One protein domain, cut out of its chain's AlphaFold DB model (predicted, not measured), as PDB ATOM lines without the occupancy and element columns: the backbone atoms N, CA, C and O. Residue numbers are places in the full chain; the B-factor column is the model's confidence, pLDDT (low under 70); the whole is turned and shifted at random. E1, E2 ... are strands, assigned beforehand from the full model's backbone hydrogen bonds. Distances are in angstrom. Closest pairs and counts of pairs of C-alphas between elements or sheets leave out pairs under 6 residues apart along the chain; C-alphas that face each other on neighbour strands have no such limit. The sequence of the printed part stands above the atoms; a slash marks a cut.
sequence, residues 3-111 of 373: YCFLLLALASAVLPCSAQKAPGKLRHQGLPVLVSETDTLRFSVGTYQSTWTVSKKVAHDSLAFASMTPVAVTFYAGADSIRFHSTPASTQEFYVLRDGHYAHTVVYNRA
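This is residues 3 to 111 of the 373 residues of the protein "Transglutaminase domain-containing protein" of Chitinophagaceae bacterium (UniProt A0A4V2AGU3). Two four-stranded sheets lie face to face as a sandwich, E1, E7, E8 and E4 in one layer and E3, E2, E5 and E6 in the other, with the strands of the two running nearly along each other. A long stretch with no named element, residues 3 to 30, swings in a wide arc round the outside before E1 begins. The printed part has 109 residues with no named helix and eight named strands, E1 to E8 in order along the chain; the class is all strand. The first sheet is mixed, in the order E1, E7, E8, E4; the second is antiparallel throughout, in the order E3, E2, E5, E6. The whole is compact, with a radius of gyration of the C-alphas of 13.7 A and spans of 39 by 31 by 22 A.

Find C-alpha 101 at (149.879, 180.446, 187.751); from there E8, the longest strand, runs 31.9 A to C-alpha 111 at (176.443, 184.702, 170.578). In the same sheet, E7 is residues 90 to 98, 26.2 A long, E4 is residues 61 to 67, 20.1 A, and E1 is residues 31 to 35, beginning at C-alpha 31 at (153.531, 187.859, 175.729). In the other sheet, look for E2 at residues 40 to 45, E3 at 48 to 53, E5 at 71 to 77 and E6 at 80 to 86.

Start at the hairpin of E7 and E8, antiparallel, where N 94 and O 105 are 3.0 A apart, within hydrogen-bond range. The edge strand E4 is the parallel neighbour of E8, with N 63 and O 106 at 2.9 A, within hydrogen-bond range. The edge strand E1 is the parallel neighbour of E7, with N 34 and O 95 at 2.8 A, within hydrogen-bond range. In the other sheet, E2 and E3 form a hairpin, with N 43 and O 50 at 2.9 A. E2 and E5 are antiparallel, with N 44 and O 74 at 2.8 A. E5 and E6 form a hairpin, with N 75 and O 82 at 2.9 A. The parts of the sheets that face each other are 9.2 A apart centre to centre, their best planes 2 degrees apart. Across the sandwich, the closest C-alphas of E1 and E6 are Val 35 and Asp 80, 6.2 A. E2 and E8 are apart.

The two C-alphas farthest apart are those of Ala 9 and Gly 100, 39.0 A. Both sheets are strongly twisted. The printed part has no cut, and no link between named strands is long. Mean pLDDT of the printed part is 79.4; look for low confidence, under 70, at residues 3 to 25.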
ATOM      1  N   TYR A   3     172.387 176.053 183.557       33.50
ATOM      2  CA  TYR A   3     173.193 175.966 182.338       33.50
ATOM      3  C   TYR A   3     172.973 174.611 181.671       33.50
ATOM      4  O   TYR A   3     173.228 173.579 182.283       33.50
ATOM      5  N   CYS A   4     172.544 174.615 180.412       35.88
ATOM      6  CA  CYS A   4     172.684 173.460 179.538       35.88
ATOM      7  C   CYS A   4     173.853 173.774 178.595       35.88
ATOM      8  O   CYS A   4     173.762 174.684 177.771       35.88
ATOM      9  N   PHE A   5     174.997 173.112 178.783       30.97
ATOM     10  CA  PHE A   5     176.094 173.188 177.821       30.97
ATOM     11  C   PHE A   5     175.730 172.287 176.656       30.97
ATOM     12  O   PHE A   5     175.639 171.075 176.829       30.97
ATOM     13  N   LEU A   6     175.489 172.880 175.492       42.19
ATOM     14  CA  LEU A   6     175.157 172.113 174.310       42.19
ATOM     15  C   LEU A   6     175.988 172.550 173.111       42.19
ATOM     16  O   LEU A   6     175.838 173.665 172.616       42.19
ATOM     17  N   LEU A   7     176.859 171.639 172.685       37.50
ATOM     18  CA  LEU A   7     177.515 171.617 171.383       37.50
ATOM     19  C   LEU A   7     176.597 170.824 170.448       37.50
ATOM     20  O   LEU A   7     176.265 169.676 170.737       37.50
ATOM     21  N   LEU A   8     176.128 171.451 169.374       42.19
ATOM     22  CA  LEU A   8     175.243 170.827 168.393       42.19
ATOM     23  C   LEU A   8     176.037 170.542 167.118       42.19
ATOM     24  O   LEU A   8     176.222 171.440 166.305       42.19
ATOM     25  N   ALA A   9     176.457 169.287 166.952       34.22
ATOM     26  CA  ALA A   9     176.802 168.704 165.657       34.22
ATOM     27  C   ALA A   9     175.576 167.941 165.121       34.22
ATOM     28  O   ALA A   9     174.859 167.270 165.871       34.22
ATOM     29  N   LEU A  10     175.288 168.110 163.831       34.53
ATOM     30  CA  LEU A  10     174.099 167.593 163.154       34.53
ATOM     31  C   LEU A  10     174.092 166.058 163.080       34.53
ATOM     32  O   LEU A  10     175.007 165.451 162.539       34.53
ATOM     33  N   ALA A  11     172.988 165.440 163.503       28.02
ATOM     34  CA  ALA A  11     172.593 164.110 163.052       28.02
ATOM     35  C   ALA A  11     171.103 164.130 162.691       28.02
ATOM     36  O   ALA A  11     170.250 164.546 163.478       28.02
ATOM     37  N   SER A  12     170.804 163.736 161.456       29.80
ATOM     38  CA  SER A  12     169.468 163.711 160.868       29.80
ATOM     39  C   SER A  12     168.776 162.374 161.128       29.80
ATOM     40  O   SER A  12     169.240 161.339 160.656       29.80
ATOM     41  N   ALA A  13     167.621 162.408 161.791       28.38
ATOM     42  CA  ALA A  13     166.633 161.338 161.737       28.38
ATOM     43  C   ALA A  13     165.248 161.960 161.521       28.38
ATOM     44  O   ALA A  13     164.810 162.823 162.284       28.38
ATOM     45  N   VAL A  14     164.588 161.551 160.437       36.12
ATOM     46  CA  VAL A  14     163.229 161.970 160.079       36.12
ATOM     47  C   VAL A  14     162.248 161.017 160.753       36.12
ATOM     48  O   VAL A  14     162.304 159.814 160.526       36.12
ATOM     49  N   LEU A  15     161.332 161.561 161.553       29.81
ATOM     50  CA  LEU A  15     160.157 160.852 162.059       29.81
ATOM     51  C   LEU A  15     158.908 161.739 161.909       29.81
ATOM     52  O   LEU A  15     159.033 162.963 161.798       29.81
ATOM     53  N   PRO A  16     157.713 161.127 161.813       31.78
ATOM     54  CA  PRO A  16     156.584 161.689 161.086       31.78
ATOM     55  C   PRO A  16     155.897 162.844 161.815       31.78
ATOM     56  O   PRO A  16     155.772 162.886 163.040       31.78
ATOM     57  N   CYS A  17     155.422 163.780 160.998       32.72
ATOM     58  CA  CYS A  17     154.683 164.966 161.390       32.72
ATOM     59  C   CYS A  17     153.297 164.570 161.929       32.72
ATOM     60  O   CYS A  17     152.440 164.114 161.175       32.72
ATOM     61  N   SER A  18     153.079 164.748 163.232       35.25
ATOM     62  CA  SER A  18     151.735 164.822 163.811       35.25
ATOM     63  C   SER A  18     151.199 166.247 163.640       35.25
ATOM     64  O   SER A  18     151.945 167.217 163.796       35.25
ATOM     65  N   ALA A  19     149.923 166.361 163.274       34.12
ATOM     66  CA  ALA A  19     149.254 167.596 162.879       34.12
ATOM     67  C   ALA A  19     149.435 168.741 163.900       34.12
ATOM     68  O   ALA A  19     149.016 168.653 165.054       34.12
ATOM     69  N   GLN A  20     150.032 169.844 163.438       39.22
ATOM     70  CA  GLN A  20     150.184 171.099 164.177       39.22
ATOM     71  C   GLN A  20     148.834 171.820 164.305       39.22
ATOM     72  O   GLN A  20     148.287 172.304 163.314       39.22
ATOM     73  N   LYS A  21     148.324 171.975 165.532       39.84
ATOM     74  CA  LYS A  21     147.414 173.086 165.852       39.84
ATOM     75  C   LYS A  21     148.228 174.385 165.894       39.84
ATOM     76  O   LYS A  21     149.361 174.392 166.370       39.84
ATOM     77  N   ALA A  22     147.659 175.469 165.369       40.62
ATOM     78  CA  ALA A  22     148.277 176.794 165.371       40.62
ATOM     79  C   ALA A  22     148.656 177.240 166.805       40.62
ATOM     80  O   ALA A  22     147.874 176.986 167.723       40.62
ATOM     81  N   PRO A  23     149.811 177.905 167.009       46.75
ATOM     82  CA  PRO A  23     150.278 178.303 168.337       46.75
ATOM     83  C   PRO A  23     149.343 179.319 169.020       46.75
ATOM     84  O   PRO A  23     148.661 180.108 168.362       46.75
ATOM     85  N   GLY A  24     149.342 179.259 170.355       52.19
ATOM     86  CA  GLY A  24     148.440 179.892 171.322       52.19
ATOM     87  C   GLY A  24     147.842 181.266 170.985       52.19
ATOM     88  O   GLY A  24     148.539 182.266 170.823       52.19
ATOM     89  N   LYS A  25     146.502 181.333 171.011       63.41
ATOM     90  CA  LYS A  25     145.727 182.592 171.057       63.41
ATOM     91  C   LYS A  25     145.853 183.324 172.401       63.41
ATOM     92  O   LYS A  25     145.545 184.511 172.474       63.41
ATOM     93  N   LEU A  26     146.255 182.626 173.463       85.75
ATOM     94  CA  LEU A  26     146.294 183.176 174.811       85.75
ATOM     95  C   LEU A  26     147.539 184.051 175.002       85.75
ATOM     96  O   LEU A  26     148.656 183.654 174.670       85.75
ATOM     97  N   ARG A  27     147.334 185.253 175.546       93.06
ATOM     98  CA  ARG A  27     148.400 186.194 175.897       93.06
ATOM     99  C   ARG A  27     148.276 186.628 177.349       93.06
ATOM    100  O   ARG A  27     147.169 186.790 177.854       93.06
ATOM    101  N   HIS A  28     149.413 186.871 177.986       93.69
ATOM    102  CA  HIS A  28     149.505 187.445 179.323       93.69
ATOM    103  C   HIS A  28     150.577 188.529 179.307       93.69
ATOM    104  O   HIS A  28     151.675 188.296 178.808       93.69
ATOM    105  N   GLN A  29     150.235 189.734 179.772       93.69
ATOM    106  CA  GLN A  29     151.123 190.908 179.723       93.69
ATOM    107  C   GLN A  29     151.723 191.153 178.324       93.69
ATOM    108  O   GLN A  29     152.883 191.509 178.166       93.69
ATOM    109  N   GLY A  30     150.929 190.907 177.275       92.38
ATOM    110  CA  GLY A  30     151.358 191.066 175.885       92.38
ATOM    111  C   GLY A  30     152.241 189.939 175.338       92.38
ATOM    112  O   GLY A  30     152.421 189.884 174.123       92.38
ATOM    113  N   LEU A  31     152.720 189.001 176.160       94.56
ATOM    114  CA  LEU A  31     153.531 187.859 175.729       94.56
ATOM    115  C   LEU A  31     152.672 186.612 175.441       94.56
ATOM    116  O   LEU A  31     151.588 186.468 176.016       94.56
ATOM    117  N   PRO A  32     153.124 185.703 174.553       95.50
ATOM    118  CA  PRO A  32     152.450 184.429 174.310       95.50
ATOM    119  C   PRO A  32     152.388 183.557 175.568       95.50
ATOM    120  O   PRO A  32     153.294 183.599 176.404       95.50
ATOM    121  N   VAL A  33     151.349 182.730 175.669       94.81
ATOM    122  CA  VAL A  33     151.175 181.771 176.765       94.81
ATOM    123  C   VAL A  33     151.170 180.347 176.215       94.81
ATOM    124  O   VAL A  33     150.433 180.053 175.278       94.81
ATOM    125  N   LEU A  34     151.974 179.481 176.828       93.81
ATOM    126  CA  LEU A  34     151.974 178.032 176.649       93.81
ATOM    127  C   LEU A  34     151.209 177.396 177.813       93.81
ATOM    128  O   LEU A  34     151.618 177.544 178.966       93.81
ATOM    129  N   VAL A  35     150.111 176.696 177.537       93.19
ATOM    130  CA  VAL A  35     149.325 176.020 178.579       93.19
ATOM    131  C   VAL A  35     149.914 174.638 178.845       93.19
ATOM    132  O   VAL A  35     150.108 173.863 177.914       93.19
ATOM    133  N   SER A  36     150.202 174.321 180.109       91.00
ATOM    134  CA  SER A  36     150.807 173.046 180.499       91.00
ATOM    135  C   SER A  36     150.079 172.385 181.662       91.00
ATOM    136  O   SER A  36     149.755 173.027 182.658       91.00
ATOM    137  N   GLU A  37     149.897 171.070 181.562       90.44
ATOM    138  CA  GLU A  37     149.388 170.215 182.644       90.44
ATOM    139  C   GLU A  37     150.507 169.772 183.609       90.44
ATOM    140  O   GLU A  37     150.245 169.325 184.725       90.44
ATOM    141  N   THR A  38     151.774 169.905 183.200       89.62
ATOM    142  CA  THR A  38     152.946 169.474 183.975       89.62
ATOM    143  C   THR A  38     153.951 170.613 184.155       89.62
ATOM    144  O   THR A  38     153.946 171.599 183.418       89.62
ATOM    145  N   ASP A  39     154.851 170.482 185.135       86.69
ATOM    146  CA  ASP A  39     155.966 171.425 185.315       86.69
ATOM    147  C   ASP A  39     157.126 171.107 184.365       86.69
ATOM    148  O   ASP A  39     158.051 171.901 184.257       86.69
ATOM    149  N   THR A  40     157.104 169.961 183.678       91.56
ATOM    150  CA  THR A  40     158.194 169.512 182.809       91.56
ATOM    151  C   THR A  40     157.754 169.538 181.355       91.56
ATOM    152  O   THR A  40     156.984 168.698 180.897       91.56
ATOM    153  N   LEU A  41     158.312 170.487 180.619       92.88
ATOM    154  CA  LEU A  41     158.114 170.659 179.191       92.88
ATOM    155  C   LEU A  41     159.133 169.829 178.423       92.88
ATOM    156  O   LEU A  41     160.283 169.707 178.845       92.88
ATOM    157  N   ARG A  42     158.758 169.321 177.249       94.88
ATOM    158  CA  ARG A  42     159.771 168.934 176.257       94.88
ATOM    159  C   ARG A  42     160.122 170.167 175.440       94.88
ATOM    160  O   ARG A  42     159.242 170.973 175.151       94.88
ATOM    161  N   PHE A  43     161.366 170.297 175.010       95.19
ATOM    162  CA  PHE A  43     161.745 171.334 174.059       95.19
ATOM    163  C   PHE A  43     162.718 170.805 173.013       95.19
ATOM    164  O   PHE A  43     163.398 169.800 173.223       95.19
ATOM    165  N   SER A  44     162.772 171.492 171.877       95.69
ATOM    166  CA  SER A  44     163.740 171.246 170.819       95.69
ATOM    167  C   SER A  44     164.431 172.532 170.390       95.69
ATOM    168  O   SER A  44     163.768 173.560 170.247       95.69
ATOM    169  N   VAL A  45     165.733 172.451 170.123       93.25
ATOM    170  CA  VAL A  45     166.538 173.499 169.478       93.25
ATOM    171  C   VAL A  45     167.140 172.879 168.222       93.25
ATOM    172  O   VAL A  45     168.081 172.092 168.295       93.25
ATOM    173  N   GLY A  46     166.558 173.173 167.060       90.50
ATOM    174  CA  GLY A  46     166.896 172.460 165.827       90.50
ATOM    175  C   GLY A  46     166.578 170.968 165.958       90.50
ATOM    176  O   GLY A  46     165.437 170.602 166.233       90.50
ATOM    177  N   THR A  47     167.583 170.112 165.764       86.56
ATOM    178  CA  THR A  47     167.463 168.652 165.925       86.56
ATOM    179  C   THR A  47     167.643 168.184 167.368       86.56
ATOM    180  O   THR A  47     167.235 167.072 167.696       86.56
ATOM    181  N   TYR A  48     168.221 169.012 168.243       86.94
ATOM    182  CA  TYR A  48     168.370 168.662 169.648       86.94
ATOM    183  C   TYR A  48     167.018 168.644 170.346       86.94
ATOM    184  O   TYR A  48     166.202 169.543 170.143       86.94
ATOM    185  N   GLN A  49     166.815 167.658 171.218       92.81
ATOM    186  CA  GLN A  49     165.629 167.534 172.054       92.81
ATOM    187  C   GLN A  49     166.027 167.287 173.504       92.81
ATOM    188  O   GLN A  49     166.979 166.560 173.781       92.81
ATOM    189  N   SER A  50     165.279 167.883 174.428       93.81
ATOM    190  CA  SER A  50     165.476 167.708 175.866       93.81
ATOM    191  C   SER A  50     164.215 168.079 176.642       93.81
ATOM    192  O   SER A  50     163.159 168.341 176.059       93.81
ATOM    193  N   THR A  51     164.311 168.082 177.967       92.50
ATOM    194  CA  THR A  51     163.239 168.487 178.872       92.50
ATOM    195  C   THR A  51     163.642 169.695 179.712       92.50
ATOM    196  O   THR A  51     164.808 169.905 180.040       92.50
ATOM    197  N   TRP A  52     162.656 170.521 180.049       89.25
ATOM    198  CA  TRP A  52     162.804 171.718 180.861       89.25
ATOM    199  C   TRP A  52     161.766 171.714 181.976       89.25
ATOM    200  O   TRP A  52     160.568 171.729 181.702       89.25
ATOM    201  N   THR A  53     162.214 171.719 183.230       90.75
ATOM    202  CA  THR A  53     161.312 171.845 184.380       90.75
ATOM    203  C   THR A  53     161.183 173.303 184.801       90.75
ATOM    204  O   THR A  53     162.144 173.889 185.319       90.75
ATOM    205  N   VAL A  54     159.978 173.836 184.603       86.94
ATOM    206  CA  VAL A  54     159.560 175.205 184.894       86.94
ATOM    207  C   VAL A  54     159.602 175.462 186.395       86.94
ATOM    208  O   VAL A  54     159.010 174.738 187.198       86.94
ATOM    209  N   SER A  55     160.309 176.514 186.792       85.00
ATOM    210  CA  SER A  55     160.418 176.928 188.186       85.00
ATOM    211  C   SER A  55     159.360 177.965 188.554       85.00
ATOM    212  O   SER A  55     159.417 179.107 188.113       85.00
ATOM    213  N   LYS A  56     158.454 177.613 189.472       74.62
ATOM    214  CA  LYS A  56     157.438 178.539 190.016       74.62
ATOM    215  C   LYS A  56     158.005 179.600 190.973       74.62
ATOM    216  O   LYS A  56     157.307 180.541 191.327       74.62
ATOM    217  N   LYS A  57     159.252 179.435 191.435       80.50
ATOM    218  CA  LYS A  57     159.899 180.309 192.436       80.50
ATOM    219  C   LYS A  57     160.855 181.335 191.825       80.50
ATOM    220  O   LYS A  57     161.440 182.129 192.553       80.50
ATOM    221  N   VAL A  58     161.077 181.278 190.513       81.50
ATOM    222  CA  VAL A  58     162.043 182.132 189.817       81.50
ATOM    223  C   VAL A  58     161.269 183.138 188.979       81.50
ATOM    224  O   VAL A  58     160.455 182.747 188.152       81.50
ATOM    225  N   ALA A  59     161.535 184.430 189.189       81.69
ATOM    226  CA  ALA A  59     160.836 185.509 188.489       81.69
ATOM    227  C   ALA A  59     161.039 185.478 186.961       81.69
ATOM    228  O   ALA A  59     160.154 185.892 186.222       81.69
ATOM    229  N   HIS A  60     162.190 184.980 186.499       86.94
ATOM    230  CA  HIS A  60     162.551 184.830 185.086       86.94
ATOM    231  C   HIS A  60     163.208 183.462 184.872       86.94
ATOM    232  O   HIS A  60     164.434 183.321 184.975       86.94
ATOM    233  N   ASP A  61     162.411 182.419 184.654       88.75
ATOM    234  CA  ASP A  61     162.950 181.072 184.484       88.75
ATOM    235  C   ASP A  61     163.649 180.957 183.125       88.75
ATOM    236  O   ASP A  61     163.034 181.102 182.074       88.75
ATOM    237  N   SER A  62     164.970 180.791 183.148       90.62
ATOM    238  CA  SER A  62     165.823 181.137 182.009       90.62
ATOM    239  C   SER A  62     166.525 179.927 181.403       90.62
ATOM    240  O   SER A  62     167.364 179.320 182.073       90.62
ATOM    241  N   LEU A  63     166.267 179.644 180.124       90.38
ATOM    242  CA  LEU A  63     167.019 178.689 179.305       90.38
ATOM    243  C   LEU A  63     168.047 179.441 178.451       90.38
ATOM    244  O   LEU A  63     167.696 180.387 177.752       90.38
ATOM    245  N   ALA A  64     169.308 179.003 178.455       90.31
ATOM    246  CA  ALA A  64     170.344 179.559 177.586       90.31
ATOM    247  C   ALA A  64     170.937 178.487 176.667       90.31
ATOM    248  O   ALA A  64     171.285 177.401 177.126       90.31
ATOM    249  N   PHE A  65     171.110 178.821 175.390       89.62
ATOM    250  CA  PHE A  65     171.844 178.022 174.405       89.62
ATOM    251  C   PHE A  65     172.687 178.941 173.507       89.62
ATOM    252  O   PHE A  65     172.719 180.152 173.724       89.62
ATOM    253  N   ALA A  66     173.419 178.388 172.545       86.69
ATOM    254  CA  ALA A  66     174.101 179.160 171.510       86.69
ATOM    255  C   ALA A  66     173.916 178.469 170.158       86.69
ATOM    256  O   ALA A  66     173.806 177.246 170.087       86.69
ATOM    257  N   SER A  67     173.880 179.250 169.086       84.19
ATOM    258  CA  SER A  67     173.803 178.740 167.716       84.19
ATOM    259  C   SER A  67     174.545 179.678 166.772       84.19
ATOM    260  O   SER A  67     174.656 180.873 167.044       84.19
ATOM    261  N   MET A  68     175.071 179.139 165.673       79.62
ATOM    262  CA  MET A  68     175.767 179.932 164.655       79.62
ATOM    263  C   MET A  68     174.818 180.547 163.620       79.62
ATOM    264  O   MET A  68     175.120 181.576 163.018       79.62
ATOM    265  N   THR A  69     173.670 179.915 163.393       81.25
ATOM    266  CA  THR A  69     172.662 180.327 162.412       81.25
ATOM    267  C   THR A  69     171.284 180.388 163.072       81.25
ATOM    268  O   THR A  69     171.096 179.824 164.152       81.25
ATOM    269  N   PRO A  70     170.310 181.094 162.465       87.62
ATOM    270  CA  PRO A  70     168.944 181.087 162.969       87.62
ATOM    271  C   PRO A  70     168.408 179.659 163.106       87.62
ATOM    272  O   PRO A  70     168.460 178.883 162.153       87.62
ATOM    273  N   VAL A  71     167.865 179.330 164.275       90.06
ATOM    274  CA  VAL A  71     167.390 177.984 164.603       90.06
ATOM    275  C   VAL A  71     165.958 178.029 165.124       90.06
ATOM    276  O   VAL A  71     165.562 178.950 165.842       90.06
ATOM    277  N   ALA A  72     165.155 177.037 164.743       95.56
ATOM    278  CA  ALA A  72     163.819 176.872 165.295       95.56
ATOM    279  C   ALA A  72     163.906 176.328 166.726       95.56
ATOM    280  O   ALA A  72     164.563 175.314 166.973       95.56
ATOM    281  N   VAL A  73     163.200 176.983 167.640       96.38
ATOM    282  CA  VAL A  73     163.022 176.542 169.021       96.38
ATOM    283  C   VAL A  73     161.549 176.236 169.229       96.38
ATOM    284  O   VAL A  73     160.689 177.050 168.884       96.38
ATOM    285  N   THR A  74     161.257 175.063 169.784       96.62
ATOM    286  CA  THR A  74     159.884 174.643 170.079       96.62
ATOM    287  C   THR A  74     159.806 174.118 171.499       96.62
ATOM    288  O   THR A  74     160.609 173.267 171.871       96.62
ATOM    289  N   PHE A  75     158.823 174.572 172.268       95.75
ATOM    290  CA  PHE A  75     158.432 173.963 173.536       95.75
ATOM    291  C   PHE A  75     157.097 173.247 173.352       95.75
ATOM    292  O   PHE A  75     156.198 173.762 172.687       95.75
ATOM    293  N   TYR A  76     156.981 172.067 173.951       94.44
ATOM    294  CA  TYR A  76     155.817 171.193 173.882       94.44
ATOM    295  C   TYR A  76     155.263 170.971 175.293       94.44
ATOM    296  O   TYR A  76     156.004 170.562 176.194       94.44
ATOM    297  N   ALA A  77     153.958 171.185 175.448       91.56
ATOM    298  CA  ALA A  77     153.208 171.037 176.689       91.56
ATOM    299  C   ALA A  77     151.924 170.226 176.427       91.56
ATOM    300  O   ALA A  77     150.841 170.776 176.241       91.56
ATOM    301  N   GLY A  78     152.046 168.897 176.340       85.50
ATOM    302  CA  GLY A  78     150.915 168.028 175.997       85.50
ATOM    303  C   GLY A  78     150.352 168.346 174.606       85.50
ATOM    304  O   GLY A  78     151.021 168.108 173.601       85.50
ATOM    305  N   ALA A  79     149.129 168.881 174.560       85.19
ATOM    306  CA  ALA A  79     148.443 169.272 173.326       85.19
ATOM    307  C   ALA A  79     148.791 170.690 172.825       85.19
ATOM    308  O   ALA A  79     148.386 171.044 171.715       85.19
ATOM    309  N   ASP A  80     149.507 171.495 173.619       90.88
ATOM    310  CA  ASP A  80     149.914 172.857 173.261       90.88
ATOM    311  C   ASP A  80     151.410 172.932 172.913       90.88
ATOM    312  O   ASP A  80     152.234 172.108 173.332       90.88
ATOM    313  N   SER A  81     151.777 173.929 172.112       93.62
ATOM    314  CA  SER A  81     153.169 174.201 171.771       93.62
ATOM    315  C   SER A  81     153.391 175.663 171.415       93.62
ATOM    316  O   SER A  81     152.542 176.325 170.818       93.62
ATOM    317  N   ILE A  82     154.594 176.144 171.718       94.50
ATOM    318  CA  ILE A  82     155.073 177.435 171.240       94.50
ATOM    319  C   ILE A  82     156.332 177.214 170.416       94.50
ATOM    320  O   ILE A  82     157.270 176.541 170.846       94.50
ATOM    321  N   ARG A  83     156.340 177.779 169.209       95.25
ATOM    322  CA  ARG A  83     157.463 177.711 168.279       95.25
ATOM    323  C   ARG A  83     157.862 179.109 167.848       95.25
ATOM    324  O   ARG A  83     157.010 179.910 167.474       95.25
ATOM    325  N   PHE A  84     159.159 179.367 167.838       94.75
ATOM    326  CA  PHE A  84     159.739 180.611 167.346       94.75
ATOM    327  C   PHE A  84     161.083 180.340 166.666       94.75
ATOM    328  O   PHE A  84     161.703 179.294 166.861       94.75
ATOM    329  N   HIS A  85     161.526 181.279 165.833       93.88
ATOM    330  CA  HIS A  85     162.878 181.266 165.282       93.88
ATOM    331  C   HIS A  85     163.759 182.158 166.146       93.88
ATOM    332  O   HIS A  85     163.410 183.305 166.402       93.88
ATOM    333  N   SER A  86     164.896 181.632 166.582       92.44
ATOM    334  CA  SER A  86     165.867 182.367 167.379       92.44
ATOM    335  C   SER A  86     167.135 182.602 166.570       92.44
ATOM    336  O   SER A  86     167.658 181.680 165.946       92.44
ATOM    337  N   THR A  87     167.637 183.835 166.581       89.75
ATOM    338  CA  THR A  87     168.916 184.211 165.965       89.75
ATOM    339  C   THR A  87     170.021 184.299 167.024       89.75
ATOM    340  O   THR A  87     169.712 184.504 168.200       89.75
ATOM    341  N   PRO A  88     171.307 184.183 166.660       86.44
ATOM    342  CA  PRO A  88     172.395 184.400 167.614       86.44
ATOM    343  C   PRO A  88     172.272 185.774 168.295       86.44
ATOM    344  O   PRO A  88     171.884 186.747 167.649       86.44
ATOM    345  N   ALA A  89     172.586 185.840 169.591       87.56
ATOM    346  CA  ALA A  89     172.416 187.023 170.446       87.56
ATOM    347  C   ALA A  89     170.966 187.559 170.542       87.56
ATOM    348  O   ALA A  89     170.766 188.757 170.730       87.56
ATOM    349  N   SER A  90     169.956 186.686 170.423       91.00
ATOM    350  CA  SER A  90     168.540 187.044 170.617       91.00
ATOM    351  C   SER A  90     167.963 186.509 171.924       91.00
ATOM    352  O   SER A  90     168.421 185.502 172.471       91.00
ATOM    353  N   THR A  91     166.907 187.176 172.381       95.50
ATOM    354  CA  THR A  91     166.100 186.779 173.533       95.50
ATOM    355  C   THR A  91     164.663 186.580 173.075       95.50
ATOM    356  O   THR A  91     164.148 187.390 172.306       95.50
ATOM    357  N   GLN A  92     164.016 185.522 173.558       95.69
ATOM    358  CA  GLN A  92     162.581 185.310 173.411       95.69
ATOM    359  C   GLN A  92     161.946 185.090 174.779       95.69
ATOM    360  O   GLN A  92     162.469 184.342 175.601       95.69
ATOM    361  N   GLU A  93     160.785 185.697 174.987       96.00
ATOM    362  CA  GLU A  93     160.028 185.621 176.237       96.00
ATOM    363  C   GLU A  93     158.627 185.059 175.977       96.00
ATOM    364  O   GLU A  93     158.028 185.313 174.923       96.00
ATOM    365  N   PHE A  94     158.125 184.262 176.921       95.38
ATOM    366  CA  PHE A  94     156.752 183.756 176.960       95.38
ATOM    367  C   PHE A  94     156.375 183.339 178.389       95.38
ATOM    368  O   PHE A  94     157.230 183.225 179.265       95.38
ATOM    369  N   TYR A  95     155.091 183.090 178.634       94.88
ATOM    370  CA  TYR A  95     154.622 182.531 179.902       94.88
ATOM    371  C   TYR A  95     154.229 181.068 179.754       94.88
ATOM    372  O   TYR A  95     153.636 180.679 178.752       94.88
ATOM    373  N   VAL A  96     154.485 180.275 180.789       93.62
ATOM    374  CA  VAL A  96     153.880 178.951 180.954       93.62
ATOM    375  C   VAL A  96     152.737 179.084 181.954       93.62
ATOM    376  O   VAL A  96     152.968 179.486 183.095       93.62
ATOM    377  N   LEU A  97     151.511 178.788 181.525       92.50
ATOM    378  CA  LEU A  97     150.331 178.777 182.386       92.50
ATOM    379  C   LEU A  97     150.076 177.360 182.890       92.50
ATOM    380  O   LEU A  97     149.868 176.445 182.093       92.50
ATOM    381  N   ARG A  98     150.022 177.209 184.211       88.75
ATOM    382  CA  ARG A  98     149.612 175.972 184.876       88.75
ATOM    383  C   ARG A  98     148.873 176.285 186.171       88.75
ATOM    384  O   ARG A  98     149.350 177.096 186.957       88.75
ATOM    385  N   ASP A  99     147.750 175.610 186.416       88.25
ATOM    386  CA  ASP A  99     146.964 175.728 187.657       88.25
ATOM    387  C   ASP A  99     146.667 177.197 188.039       88.25
ATOM    388  O   ASP A  99     146.738 177.584 189.201       88.25
ATOM    389  N   GLY A 100     146.410 178.054 187.041       87.75
ATOM    390  CA  GLY A 100     146.172 179.495 187.228       87.75
ATOM    391  C   GLY A 100     147.426 180.354 187.459       87.75
ATOM    392  O   GLY A 100     147.325 181.579 187.489       87.75
ATOM    393  N   HIS A 101     148.609 179.748 187.572       89.56
ATOM    394  CA  HIS A 101     149.879 180.446 187.751       89.56
ATOM    395  C   HIS A 101     150.605 180.660 186.423       89.56
ATOM    396  O   HIS A 101     150.823 179.720 185.658       89.56
ATOM    397  N   TYR A 102     151.036 181.900 186.187       92.19
ATOM    398  CA  TYR A 102     151.870 182.278 185.050       92.19
ATOM    399  C   TYR A 102     153.343 182.286 185.463       92.19
ATOM    400  O   TYR A 102     153.762 183.111 186.272       92.19
ATOM    401  N   ALA A 103     154.138 181.383 184.891       92.56
ATOM    402  CA  ALA A 103     155.587 181.351 185.065       92.56
ATOM    403  C   ALA A 103     156.269 182.038 183.878       92.56
ATOM    404  O   ALA A 103     156.162 181.576 182.739       92.56
ATOM    405  N   HIS A 104     156.957 183.150 184.132       94.50
ATOM    406  CA  HIS A 104     157.683 183.864 183.088       94.50
ATOM    407  C   HIS A 104     158.932 183.079 182.677       94.50
ATOM    408  O   HIS A 104     159.781 182.767 183.514       94.50
ATOM    409  N   THR A 105     159.029 182.760 181.389       93.81
ATOM    410  CA  THR A 105     160.102 181.955 180.810       93.81
ATOM    411  C   THR A 105     160.871 182.778 179.790       93.81
ATOM    412  O   THR A 105     160.289 183.330 178.854       93.81
ATOM    413  N   VAL A 106     162.191 182.827 179.956       94.94
ATOM    414  CA  VAL A 106     163.089 183.565 179.072       94.94
ATOM    415  C   VAL A 106     164.059 182.607 178.399       94.94
ATOM    416  O   VAL A 106     164.690 181.768 179.038       94.94
ATOM    417  N   VAL A 107     164.187 182.725 177.086       94.81
ATOM    418  CA  VAL A 107     165.065 181.891 176.272       94.81
ATOM    419  C   VAL A 107     166.107 182.777 175.613       94.81
ATOM    420  O   VAL A 107     165.787 183.610 174.768       94.81
ATOM    421  N   TYR A 108     167.365 182.574 175.992       93.25
ATOM    422  CA  TYR A 108     168.509 183.336 175.509       93.25
ATOM    423  C   TYR A 108     169.343 182.496 174.540       93.25
ATOM    424  O   TYR A 108     169.944 181.490 174.922       93.25
ATOM    425  N   ASN A 109     169.442 182.943 173.294       91.94
ATOM    426  CA  ASN A 109     170.401 182.416 172.331       91.94
ATOM    427  C   ASN A 109     171.638 183.303 172.354       91.94
ATOM    428  O   ASN A 109     171.646 184.404 171.809       91.94
ATOM    429  N   ARG A 110     172.683 182.850 173.039       87.12
ATOM    430  CA  ARG A 110     173.936 183.591 173.174       87.12
ATOM    431  C   ARG A 110     174.651 183.664 171.830       87.12
ATOM    432  O   ARG A 110     174.505 182.784 170.982       87.12
ATOM    433  N   ALA A 111     175.468 184.699 171.658       82.56
ATOM    434  CA  ALA A 111     176.443 184.702 170.578       82.56
ATOM    435  C   ALA A 111     177.327 183.453 170.713       82.56
ATOM    436  O   ALA A 111     177.910 183.222 171.772       82.56
TER     437      ALA A 111